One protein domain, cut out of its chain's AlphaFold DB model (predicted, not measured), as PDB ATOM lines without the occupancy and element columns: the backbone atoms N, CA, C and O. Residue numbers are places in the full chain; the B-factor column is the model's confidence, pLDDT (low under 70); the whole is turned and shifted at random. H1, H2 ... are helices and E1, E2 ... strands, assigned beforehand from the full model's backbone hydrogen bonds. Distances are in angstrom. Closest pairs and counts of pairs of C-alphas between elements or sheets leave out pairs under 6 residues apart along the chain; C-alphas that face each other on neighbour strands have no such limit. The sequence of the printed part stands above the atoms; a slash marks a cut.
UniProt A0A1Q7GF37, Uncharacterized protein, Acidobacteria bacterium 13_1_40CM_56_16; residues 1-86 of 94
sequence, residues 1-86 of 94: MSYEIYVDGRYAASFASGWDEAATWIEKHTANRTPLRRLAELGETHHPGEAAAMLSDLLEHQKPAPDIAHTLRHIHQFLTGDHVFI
ATOM      1  N   MET A   1      64.456  37.420  82.794       66.19
ATOM      2  CA  MET A   1      64.581  36.623  84.029       66.19
ATOM      3  C   MET A   1      63.723  35.379  83.887       66.19
ATOM      4  O   MET A   1      62.647  35.460  83.295       66.19
ATOM      5  N   SER A   2      64.243  34.232  84.313       82.88
ATOM      6  CA  SER A   2      63.516  32.960  84.377       82.88
ATOM      7  C   SER A   2      63.153  32.698  85.828       82.88
ATOM      8  O   SER A   2      64.023  32.828  86.680       82.88
ATOM      9  N   TYR A   3      61.908  32.313  86.086       89.81
ATOM     10  CA  TYR A   3      61.477  31.921  87.423       89.81
ATOM     11  C   TYR A   3      61.519  30.407  87.546       89.81
ATOM     12  O   TYR A   3      61.209  29.687  86.593       89.81
ATOM     13  N   GLU A   4      61.875  29.932  88.726       93.50
ATOM     14  CA  GLU A   4      61.874  28.533  89.121       93.50
ATOM     15  C   GLU A   4      60.734  28.284  90.104       93.50
ATOM     16  O   GLU A   4      60.462  29.108  90.972       93.50
ATOM     17  N   ILE A   5      60.068  27.141  89.971       94.00
ATOM     18  CA  ILE A   5      58.998  26.698  90.860       94.00
ATOM     19  C   ILE A   5      59.510  25.499  91.647       94.00
ATOM     20  O   ILE A   5      59.938  24.498  91.067       94.00
ATOM     21  N   TYR A   6      59.404  25.588  92.965       95.31
ATOM     22  CA  TYR A   6      59.713  24.530  93.909       95.31
ATOM     23  C   TYR A   6      58.427  24.064  94.591       95.31
ATOM     24  O   TYR A   6      57.646  24.884  95.068       95.31
ATOM     25  N   VAL A   7      58.222  22.747  94.652       96.12
ATOM     26  CA  VAL A   7      57.129  22.094  95.387       96.12
ATOM     27  C   VAL A   7      57.756  21.236  96.477       96.12
ATOM     28  O   VAL A   7      58.603  20.388  96.187       96.12
ATOM     29  N   ASP A   8      57.393  21.487  97.732       95.31
ATOM     30  CA  ASP A   8      57.949  20.822  98.918       95.31
ATOM     31  C   ASP A   8      59.494  20.839  98.938       95.31
ATOM     32  O   ASP A   8      60.164  19.850  99.252       95.31
ATOM     33  N   GLY A   9      60.077  21.971  98.525       92.25
ATOM     34  CA  GLY A   9      61.526  22.179  98.439       92.25
ATOM     35  C   GLY A   9      62.220  21.465  97.272       92.25
ATOM     36  O   GLY A   9      63.448  21.478  97.191       92.25
ATOM     37  N   ARG A  10      61.474  20.839  96.357       94.50
ATOM     38  CA  ARG A  10      62.022  20.190  95.157       94.50
ATOM     39  C   ARG A  10      61.717  21.014  93.922       94.50
ATOM     40  O   ARG A  10      60.576  21.413  93.718       94.50
ATOM     41  N   TYR A  11      62.723  21.202  93.074       93.94
ATOM     42  CA  TYR A  11      62.533  21.816  91.764       93.94
ATOM     43  C   TYR A  11      61.454  21.062  90.976       93.94
ATOM     44  O   TYR A  11      61.539  19.841  90.806       93.94
ATOM     45  N   ALA A  12      60.449  21.794  90.506       93.62
ATOM     46  CA  ALA A  12      59.319  21.261  89.758       93.62
ATOM     47  C   ALA A  12      59.317  21.740  88.302       93.62
ATOM     48  O   ALA A  12      59.085  20.939  87.397       93.62
ATOM     49  N   ALA A  13      59.578  23.029  88.070       92.56
ATOM     50  CA  ALA A  13      59.595  23.619  86.735       92.56
ATOM     51  C   ALA A  13      60.324  24.966  86.711       92.56
ATOM     52  O   ALA A  13      60.627  25.551  87.746       92.56
ATOM     53  N   SER A  14      60.548  25.485  85.507       89.44
ATOM     54  CA  SER A  14      60.959  26.868  85.279       89.44
ATOM     55  C   SER A  14      60.146  27.476  84.145       89.44
ATOM     56  O   SER A  14      59.855  26.781  83.168       89.44
ATOM     57  N   PHE A  15      59.844  28.768  84.225       83.06
ATOM     58  CA  PHE A  15      59.115  29.485  83.182       83.06
ATOM     59  C   PHE A  15      59.741  30.843  82.866       83.06
ATOM     60  O   PHE A  15      60.408  31.477  83.688       83.06
ATOM     61  N   ALA A  16      59.569  31.264  81.614       68.12
ATOM     62  CA  ALA A  16      60.190  32.465  81.082       68.12
ATOM     63  C   ALA A  16      59.273  33.676  81.271       68.12
ATOM     64  O   ALA A  16      58.286  33.798  80.552       68.12
ATOM     65  N   SER A  17      59.666  34.605  82.153       72.94
ATOM     66  CA  SER A  17      59.031  35.920  82.384       72.94
ATOM     67  C   SER A  17      57.515  35.902  82.681       72.94
ATOM     68  O   SER A  17      56.847  34.879  82.579       72.94
ATOM     69  N   GLY A  18      56.954  37.039  83.097       84.81
ATOM     70  CA  GLY A  18      55.508  37.185  83.294       84.81
ATOM     71  C   GLY A  18      54.992  36.854  84.696       84.81
ATOM     72  O   GLY A  18      53.784  36.948  84.920       84.81
ATOM     73  N   TRP A  19      55.862  36.435  85.628       91.19
ATOM     74  CA  TRP A  19      55.453  36.219  87.019       91.19
ATOM     75  C   TRP A  19      55.072  37.532  87.689       91.19
ATOM     76  O   TRP A  19      54.005  37.594  88.280       91.19
ATOM     77  N   ASP A  20      55.880  38.583  87.550       91.50
ATOM     78  CA  ASP A  20      55.634  39.866  88.217       91.50
ATOM     79  C   ASP A  20      54.289  40.481  87.803       91.50
ATOM     80  O   ASP A  20      53.527  40.974  88.642       91.50
ATOM     81  N   GLU A  21      53.943  40.417  86.514       93.31
ATOM     82  CA  GLU A  21      52.643  40.864  86.014       93.31
ATOM     83  C   GLU A  21      51.500  39.987  86.536       93.31
ATOM     84  O   GLU A  21      50.438  40.504  86.895       93.31
ATOM     85  N   ALA A  22      51.712  38.669  86.612       93.69
ATOM     86  CA  ALA A  22      50.739  37.731  87.158       93.69
ATOM     87  C   ALA A  22      50.531  37.924  88.669       93.69
ATOM     88  O   ALA A  22      49.386  37.955  89.118       93.69
ATOM     89  N   ALA A  23      51.601  38.136  89.431       94.38
ATOM     90  CA  ALA A  23      51.587  38.455  90.850       94.38
ATOM     91  C   ALA A  23      50.862  39.784  91.092       94.38
ATOM     92  O   ALA A  23      49.873  39.820  91.822       94.38
ATOM     93  N   THR A  24      51.229  40.842  90.362       95.25
ATOM     94  CA  THR A  24      50.538  42.143  90.413       95.25
ATOM     95  C   THR A  24      49.047  42.009  90.086       95.25
ATOM     96  O   THR A  24      48.197  42.702  90.656       95.25
ATOM     97  N   TRP A  25      48.697  41.137  89.141       95.88
ATOM     98  CA  TRP A  25      47.305  40.877  88.800       95.88
ATOM     99  C   TRP A  25      46.570  40.131  89.918       95.88
ATOM    100  O   TRP A  25      45.472  40.556  90.283       95.88
ATOM    101  N   ILE A  26      47.169  39.078  90.487       95.44
ATOM    102  CA  ILE A  26      46.628  38.344  91.641       95.44
ATOM    103  C   ILE A  26      46.381  39.320  92.782       95.44
ATOM    104  O   ILE A  26      45.291  39.337  93.351       95.44
ATOM    105  N   GLU A  27      47.360  40.170  93.080       94.75
ATOM    106  CA  GLU A  27      47.254  41.183  94.111       94.75
ATOM    107  C   GLU A  27      46.009  42.058  93.909       94.75
ATOM    108  O   GLU A  27      45.161  42.166  94.796       94.75
ATOM    109  N   LYS A  28      45.828  42.633  92.722       94.94
ATOM    110  CA  LYS A  28      44.687  43.518  92.446       94.94
ATOM    111  C   LYS A  28      43.319  42.852  92.611       94.94
ATOM    112  O   LYS A  28      42.350  43.557  92.886       94.94
ATOM    113  N   HIS A  29      43.228  41.536  92.426       93.44
ATOM    114  CA  HIS A  29      41.950  40.821  92.366       93.44
ATOM    115  C   HIS A  29      41.713  39.864  93.541       93.44
ATOM    116  O   HIS A  29      40.638  39.274  93.629       93.44
ATOM    117  N   THR A  30      42.666  39.735  94.465       93.31
ATOM    118  CA  THR A  30      42.577  38.813  95.606       93.31
ATOM    119  C   THR A  30      42.589  39.578  96.922       93.31
ATOM    120  O   THR A  30      43.369  40.510  97.114       93.31
ATOM    121  N   ALA A  31      41.746  39.158  97.866       91.06
ATOM    122  CA  ALA A  31      41.736  39.721  99.210       91.06
ATOM    123  C   ALA A  31      43.069  39.495  99.948       91.06
ATOM    124  O   ALA A  31      43.751  38.478  99.772       91.06
ATOM    125  N   ASN A  32      43.396  40.434 100.837       90.62
ATOM    126  CA  ASN A  32      44.569  40.350 101.702       90.62
ATOM    127  C   ASN A  32      44.522  39.106 102.604       90.62
ATOM    128  O   ASN A  32      43.447  38.643 102.982       90.62
ATOM    129  N   ARG A  33      45.701  38.627 103.027       90.88
ATOM    130  CA  ARG A  33      45.874  37.496 103.968       90.88
ATOM    131  C   ARG A  33      45.346  36.144 103.474       90.88
ATOM    132  O   ARG A  33      45.116  35.253 104.287       90.88
ATOM    133  N   THR A  34      45.184  35.975 102.172       95.62
ATOM    134  CA  THR A  34      44.837  34.683 101.575       95.62
ATOM    135  C   THR A  34      46.098  33.933 101.126       95.62
ATOM    136  O   THR A  34      47.118  34.574 100.854       95.62
ATOM    137  N   PRO A  35      46.060  32.592 101.021       95.69
ATOM    138  CA  PRO A  35      47.180  31.806 100.502       95.69
ATOM    139  C   PRO A  35      47.650  32.238  99.112       95.69
ATOM    140  O   PRO A  35      48.851  32.291  98.863       95.69
ATOM    141  N   LEU A  36      46.709  32.580  98.227       96.00
ATOM    142  CA  LEU A  36      47.012  33.050  96.878       96.00
ATOM    143  C   LEU A  36      47.649  34.449  96.886       96.00
ATOM    144  O   LEU A  36      48.592  34.700  96.140       96.00
ATOM    145  N   ARG A  37      47.184  35.349  97.764       95.81
ATOM    146  CA  ARG A  37      47.796  36.672  97.944       95.81
ATOM    147  C   ARG A  37      49.229  36.562  98.474       95.81
ATOM    148  O   ARG A  37      50.096  37.258  97.965       95.81
ATOM    149  N   ARG A  38      49.489  35.674  99.443       94.62
ATOM    150  CA  ARG A  38      50.855  35.432  99.948       94.62
ATOM    151  C   ARG A  38      51.793  34.941  98.855       94.62
ATOM    152  O   ARG A  38      52.905  35.444  98.770       94.62
ATOM    153  N   LEU A  39      51.323  34.023  98.008       95.31
ATOM    154  CA  LEU A  39      52.109  33.547  96.876       95.31
ATOM    155  C   LEU A  39      52.521  34.708  95.966       95.31
ATOM    156  O   LEU A  39      53.681  34.789  95.596       95.31
ATOM    157  N   ALA A  40      51.599  35.615  95.639       94.69
ATOM    158  CA  ALA A  40      51.909  36.769  94.797       94.69
ATOM    159  C   ALA A  40      52.876  37.765  95.461       94.69
ATOM    160  O   ALA A  40      53.784  38.248  94.801       94.69
ATOM    161  N   GLU A  41      52.707  38.051  96.755       93.81
ATOM    162  CA  GLU A  41      53.524  39.050  97.463       93.81
ATOM    163  C   GLU A  41      54.925  38.547  97.828       93.81
ATOM    164  O   GLU A  41      55.875  39.324  97.851       93.81
ATOM    165  N   LEU A  42      55.042  37.265  98.183       93.31
ATOM    166  CA  LEU A  42      56.257  36.688  98.769       93.31
ATOM    167  C   LEU A  42      56.925  35.657  97.861       93.31
ATOM    168  O   LEU A  42      57.991  35.150  98.192       93.31
ATOM    169  N   GLY A  43      56.274  35.280  96.762       93.81
ATOM    170  CA  GLY A  43      56.691  34.138  95.960       93.81
ATOM    171  C   GLY A  43      56.421  32.791  96.631       93.81
ATOM    172  O   GLY A  43      56.773  31.776  96.052       93.81
ATOM    173  N   GLU A  44      55.783  32.717  97.809       95.44
ATOM    174  CA  GLU A  44      55.547  31.438  98.496       95.44
ATOM    175  C   GLU A  44      54.188  31.278  99.180       95.44
ATOM    176  O   GLU A  44      53.525  32.240  99.583       95.44
ATOM    177  N   THR A  45      53.779  30.020  99.363       96.25
ATOM    178  CA  THR A  45      52.592  29.658 100.141       96.25
ATOM    179  C   THR A  45      52.706  28.274 100.786       96.25
ATOM    180  O   THR A  45      53.192  27.329 100.173       96.25
ATOM    181  N   HIS A  46      52.201  28.147 102.019       96.44
ATOM    182  CA  HIS A  46      52.071  26.876 102.759       96.44
ATOM    183  C   HIS A  46      50.676  26.244 102.642       96.44
ATOM    184  O   HIS A  46      50.364  25.261 103.309       96.44
ATOM    185  N   HIS A  47      49.793  26.848 101.846       96.38
ATOM    186  CA  HIS A  47      48.466  26.301 101.577       96.38
ATOM    187  C   HIS A  47      48.225  26.279 100.063       96.38
ATOM    188  O   HIS A  47      47.317  26.956  99.568       96.38
ATOM    189  N   PRO A  48      49.055  25.548  99.297       95.25
ATOM    190  CA  PRO A  48      49.006  25.584  97.840       95.25
ATOM    191  C   PRO A  48      47.674  25.055  97.293       95.25
ATOM    192  O   PRO A  48      47.131  25.656  96.375       95.25
ATOM    193  N   GLY A  49      47.073  24.034  97.914       96.25
ATOM    194  CA  GLY A  49      45.748  23.543  97.511       96.25
ATOM    195  C   GLY A  49      44.633  24.592  97.640       96.25
ATOM    196  O   GLY A  49      43.792  24.718  96.751       96.25
ATOM    197  N   GLU A  50      44.646  25.402  98.705       96.56
ATOM    198  CA  GLU A  50      43.709  26.526  98.845       96.56
ATOM    199  C   GLU A  50      44.008  27.625  97.822       96.56
ATOM    200  O   GLU A  50      43.089  28.146  97.189       96.56
ATOM    201  N   ALA A  51      45.288  27.944  97.601       96.62
ATOM    202  CA  ALA A  51      45.691  28.906  96.581       96.62
ATOM    203  C   ALA A  51      45.247  28.471  95.170       96.62
ATOM    204  O   ALA A  51      44.802  29.315  94.393       96.62
ATOM    205  N   ALA A  52      45.305  27.171  94.856       96.94
ATOM    206  CA  ALA A  52      44.841  26.607  93.591       96.94
ATOM    207  C   ALA A  52      43.338  26.822  93.392       96.94
ATOM    208  O   ALA A  52      42.915  27.346  92.361       96.94
ATOM    209  N   ALA A  53      42.532  26.482  94.403       96.62
ATOM    210  CA  ALA A  53      41.084  26.661  94.356       96.62
ATOM    211  C   ALA A  53      40.701  28.136  94.165       96.62
ATOM    212  O   ALA A  53      39.875  28.461  93.313       96.62
ATOM    213  N   MET A  54      41.358  29.035  94.903       96.69
ATOM    214  CA  MET A  54      41.164  30.477  94.755       96.69
ATOM    215  C   MET A  54      41.562  30.979  93.366       96.69
ATOM    216  O   MET A  54      40.870  31.816  92.795       96.69
ATOM    217  N   LEU A  55      42.672  30.484  92.817       96.12
ATOM    218  CA  LEU A  55      43.148  30.899  91.503       96.12
ATOM    219  C   LEU A  55      42.221  30.403  90.387       96.12
ATOM    220  O   LEU A  55      41.955  31.148  89.447       96.12
ATOM    221  N   SER A  56      41.700  29.180  90.505       95.50
ATOM    222  CA  SER A  56      40.669  28.656  89.602       95.50
ATOM    223  C   SER A  56      39.425  29.544  89.602       95.50
ATOM    224  O   SER A  56      39.013  30.004  88.538       95.50
ATOM    225  N   ASP A  57      38.888  29.866  90.783       95.00
ATOM    226  CA  ASP A  57      37.729  30.757  90.927       95.00
ATOM    227  C   ASP A  57      37.988  32.146  90.312       95.00
ATOM    228  O   ASP A  57      37.166  32.679  89.562       95.00
ATOM    229  N   LEU A  58      39.183  32.701  90.535       93.56
ATOM    230  CA  LEU A  58      39.617  33.970  89.951       93.56
ATOM    231  C   LEU A  58      39.681  33.941  88.424       93.56
ATOM    232  O   LEU A  58      39.269  34.906  87.786       93.56
ATOM    233  N   LEU A  59      40.189  32.864  87.826       93.25
ATOM    234  CA  LEU A  59      40.282  32.717  86.371       93.25
ATOM    235  C   LEU A  59      38.918  32.506  85.699       93.25
ATOM    236  O   LEU A  59      38.778  32.799  84.512       93.25
ATOM    237  N   GLU A  60      37.928  31.991  86.431       92.62
ATOM    238  CA  GLU A  60      36.554  31.834  85.944       92.62
ATOM    239  C   GLU A  60      35.779  33.157  85.979       92.62
ATOM    240  O   GLU A  60      35.060  33.483  85.029       92.62
ATOM    241  N   HIS A  61      35.948  33.941  87.047       93.19
ATOM    242  CA  HIS A  61      35.197  35.182  87.255       93.19
ATOM    243  C   HIS A  61      35.875  36.418  86.661       93.19
ATOM    244  O   HIS A  61      35.190  37.362  86.261       93.19
ATOM    245  N   GLN A  62      37.206  36.421  86.572       92.25
ATOM    246  CA  GLN A  62      37.977  37.518  86.000       92.25
ATOM    247  C   GLN A  62      38.552  37.143  84.637       92.25
ATOM    248  O   GLN A  62      38.865  35.992  84.349       92.25
ATOM    249  N   LYS A  63      38.729  38.148  83.776       87.12
ATOM    250  CA  LYS A  63      39.308  37.983  82.435       87.12
ATOM    251  C   LYS A  63      40.692  38.635  82.372       87.12
ATOM    252  O   LYS A  63      40.786  39.775  81.913       87.12
ATOM    253  N   PRO A  64      41.756  37.963  82.855       91.88
ATOM    254  CA  PRO A  64      43.119  38.449  82.669       91.88
ATOM    255  C   PRO A  64      43.473  38.550  81.183       91.88
ATOM    256  O   PRO A  64      42.869  37.895  80.328       91.88
ATOM    257  N   ALA A  65      44.485  39.364  80.883       93.50
ATOM    258  CA  ALA A  65      45.074  39.404  79.553       93.50
ATOM    259  C   ALA A  65      45.651  38.017  79.174       93.50
ATOM    260  O   ALA A  65      46.002  37.244  80.071       93.50
ATOM    261  N   PRO A  66      45.710  37.649  77.878       91.94
ATOM    262  CA  PRO A  66      46.072  36.291  77.456       91.94
ATOM    263  C   PRO A  66      47.437  35.801  77.957       91.94
ATOM    264  O   PRO A  66      47.586  34.624  78.275       91.94
ATOM    265  N   ASP A  67      48.408  36.704  78.038       90.62
ATOM    266  CA  ASP A  67      49.748  36.500  78.586       90.62
ATOM    267  C   ASP A  67      49.705  36.201  80.091       90.62
ATOM    268  O   ASP A  67      50.205  35.166  80.530       90.62
ATOM    269  N   ILE A  68      48.998  37.026  80.868       93.44
ATOM    270  CA  ILE A  68      48.806  36.813  82.309       93.44
ATOM    271  C   ILE A  68      48.067  35.491  82.559       93.44
ATOM    272  O   ILE A  68      48.465  34.690  83.402       93.44
ATOM    273  N   ALA A  69      47.008  35.221  81.791       92.81
ATOM    274  CA  ALA A  69      46.234  33.988  81.888       92.81
ATOM    275  C   ALA A  69      47.092  32.743  81.622       92.81
ATOM    276  O   ALA A  69      46.877  31.700  82.240       92.81
ATOM    277  N   HIS A  70      48.046  32.839  80.693       92.75
ATOM    278  CA  HIS A  70      48.971  31.756  80.388       92.75
ATOM    279  C   HIS A  70      49.876  31.451  81.585       92.75
ATOM    280  O   HIS A  70      49.925  30.300  82.025       92.75
ATOM    281  N   THR A  71      50.502  32.477  82.167       93.31
ATOM    282  CA  THR A  71      51.362  32.330  83.350       93.31
ATOM    283  C   THR A  71      50.590  31.786  84.552       93.31
ATOM    284  O   THR A  71      51.020  30.820  85.180       93.31
ATOM    285  N   LEU A  72      49.400  32.324  84.832       94.44
ATOM    286  CA  LEU A  72      48.563  31.868  85.946       94.44
ATOM    287  C   LEU A  72      48.142  30.402  85.800       94.44
ATOM    288  O   LEU A  72      48.191  29.646  86.768       94.44
ATOM    289  N   ARG A  73      47.765  29.968  84.591       93.44
ATOM    290  CA  ARG A  73      47.424  28.559  84.335       93.44
ATOM    291  C   ARG A  73      48.625  27.636  84.458       93.44
ATOM    292  O   ARG A  73      48.449  26.505  84.895       93.44
ATOM    293  N   HIS A  74      49.811  28.096  84.066       93.19
ATOM    294  CA  HIS A  74      51.033  27.327  84.251       93.19
ATOM    295  C   HIS A  74      51.308  27.110  85.742       93.19
ATOM    296  O   HIS A  74      51.440  25.972  86.179       93.19
ATOM    297  N   ILE A  75      51.273  28.177  86.541       92.62
ATOM    298  CA  ILE A  75      51.523  28.121  87.990       92.62
ATOM    299  C   ILE A  75      50.477  27.277  88.710       92.62
ATOM    300  O   ILE A  75      50.826  26.480  89.575       92.62
ATOM    301  N   HIS A  76      49.208  27.382  88.309       95.12
ATOM    302  CA  HIS A  76      48.117  26.595  88.880       95.12
ATOM    303  C   HIS A  76      48.397  25.081  88.876       95.12
ATOM    304  O   HIS A  76      47.992  24.382  89.801       95.12
ATOM    305  N   GLN A  77      49.119  24.563  87.875       94.50
ATOM    306  CA  GLN A  77      49.468  23.138  87.783       94.50
ATOM    307  C   GLN A  77      50.422  22.674  88.894       94.50
ATOM    308  O   GLN A  77      50.484  21.478  89.175       94.50
ATOM    309  N   PHE A  78      51.140  23.602  89.527       94.88
ATOM    310  CA  PHE A  78      52.130  23.328  90.568       94.88
ATOM    311  C   PHE A  78      51.647  23.691  91.974       94.88
ATOM    312  O   PHE A  78      52.366  23.446  92.936       94.88
ATOM    313  N   LEU A  79      50.429  24.225  92.121       95.19
ATOM    314  CA  LEU A  79      49.816  24.531  93.414       95.19
ATOM    315  C   LEU A  79      49.286  23.261  94.096       95.19
ATOM    316  O   LEU A  79      48.087  23.048  94.254       95.19
ATOM    317  N   THR A  80      50.220  22.404  94.495       93.06
ATOM    318  CA  THR A  80      49.997  21.119  95.162       93.06
ATOM    319  C   THR A  80      51.008  20.928  96.298       93.06
ATOM    320  O   THR A  80      51.879  21.773  96.492       93.06
ATOM    321  N   GLY A  81      50.897  19.828  97.043       93.06
ATOM    322  CA  GLY A  81      51.780  19.525  98.172       93.06
ATOM    323  C   GLY A  81      51.467  20.356  99.417       93.06
ATOM    324  O   GLY A  81      50.332  20.803  99.608       93.06
ATOM    325  N   ASP A  82      52.484  20.549 100.250       94.94
ATOM    326  CA  ASP A  82      52.414  21.305 101.502       94.94
ATOM    327  C   ASP A  82      52.999  22.720 101.348       94.94
ATOM    328  O   ASP A  82      52.579  23.652 102.035       94.94
ATOM    329  N   HIS A  83      53.956  22.916 100.437       95.88
ATOM    330  CA  HIS A  83      54.592  24.214 100.202       95.88
ATOM    331  C   HIS A  83      54.945  24.429  98.733       95.88
ATOM    332  O   HIS A  83      55.440  23.529  98.055       95.88
ATOM    333  N   VAL A  84      54.721  25.653  98.256       96.31
ATOM    334  CA  VAL A  84      55.158  26.111  96.934       96.31
ATOM    335  C   VAL A  84      55.954  27.395  97.080       96.31
ATOM    336  O   VAL A  84      55.526  28.302  97.793       96.31
ATOM    337  N   PHE A  85      57.069  27.476  96.356       95.44
ATOM    338  CA  PHE A  85      57.946  28.641  96.281       95.44
ATOM    339  C   PHE A  85      58.331  28.947  94.829       95.44
ATOM    340  O   PHE A  85      58.634  28.039  94.058       95.44
ATOM    341  N   ILE A  86      58.312  30.224  94.460       93.38
ATOM    342  CA  ILE A  86      58.664  30.760  93.148       93.38
ATOM    343  C   ILE A  86      59.861  31.695  93.333       93.38
ATOM    344  O   ILE A  86      59.744  32.733  93.979       93.38
TER     345      ILE A  86
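Overview. This is residues 1 to 86 of the 94 residues of an uncharacterized protein of Acidobacteria bacterium 13_1_40CM_56_16 (UniProt A0A1Q7GF37). A small sheet of three strands makes a wall at one end of the domain, and beside it cluster four short helices, the helical hairpin H3 and H4 packing crosswise on the pair H1 and H2. The helices reach the sheet only loosely, H2, H3 and H4 grazing it. The 86 printed residues hold four named helices and three strands, in the order E1 E2 H1 H2 H3 H4 E3; the sheet's order is E2 E1 E3, antiparallel, and the class is mixed. The whole is compact, with a radius of gyration of the C-alphas of 11.5 A and spans of 31 by 26 by 18 A.

Along the chain. E1, residues 2 to 7, begins with C-alpha 2 at (63.516, 32.960, 84.377) and is 16.7 A long; E2, residues 10 to 16, is 18.8 A. E3, residues 84 to 86, ends with C-alpha 86 at (58.664, 30.760, 93.148). H1 is residues 19 to 29, H2 35 to 42, H3 48 to 61, 19.9 A long, and H4 66 to 76.

Arrangement. Hairpin E1 and E2 has N 5 and O 13 at 2.8 A; E1 and E3 have N 6 and O 85 at 2.8 A. H4 grazes the sheet with residues 71 to 75. H3 and H4 touch at C-alphas 52 and 76, 5.7 A, at a shallow tilt of 28 degrees, opposite ways. H4 and H1 touch at C-alphas 68 and 22, 5.3 A, about perpendicular at 89 degrees. H1 and H2 touch at C-alphas 23 and 40, 4.3 A. H2 and H3 touch at C-alphas 36 and 51, 4.4 A. H2 and H4 are apart. In the four helices every O i to N i+4 pair is within hydrogen-bond range.

Size, cuts and confidence. The C-alphas farthest apart, of Arg 10 and His 61, are 31.7 A apart. The printed part has no cut and no long link. Residues 1 and 16 have pLDDT under 70.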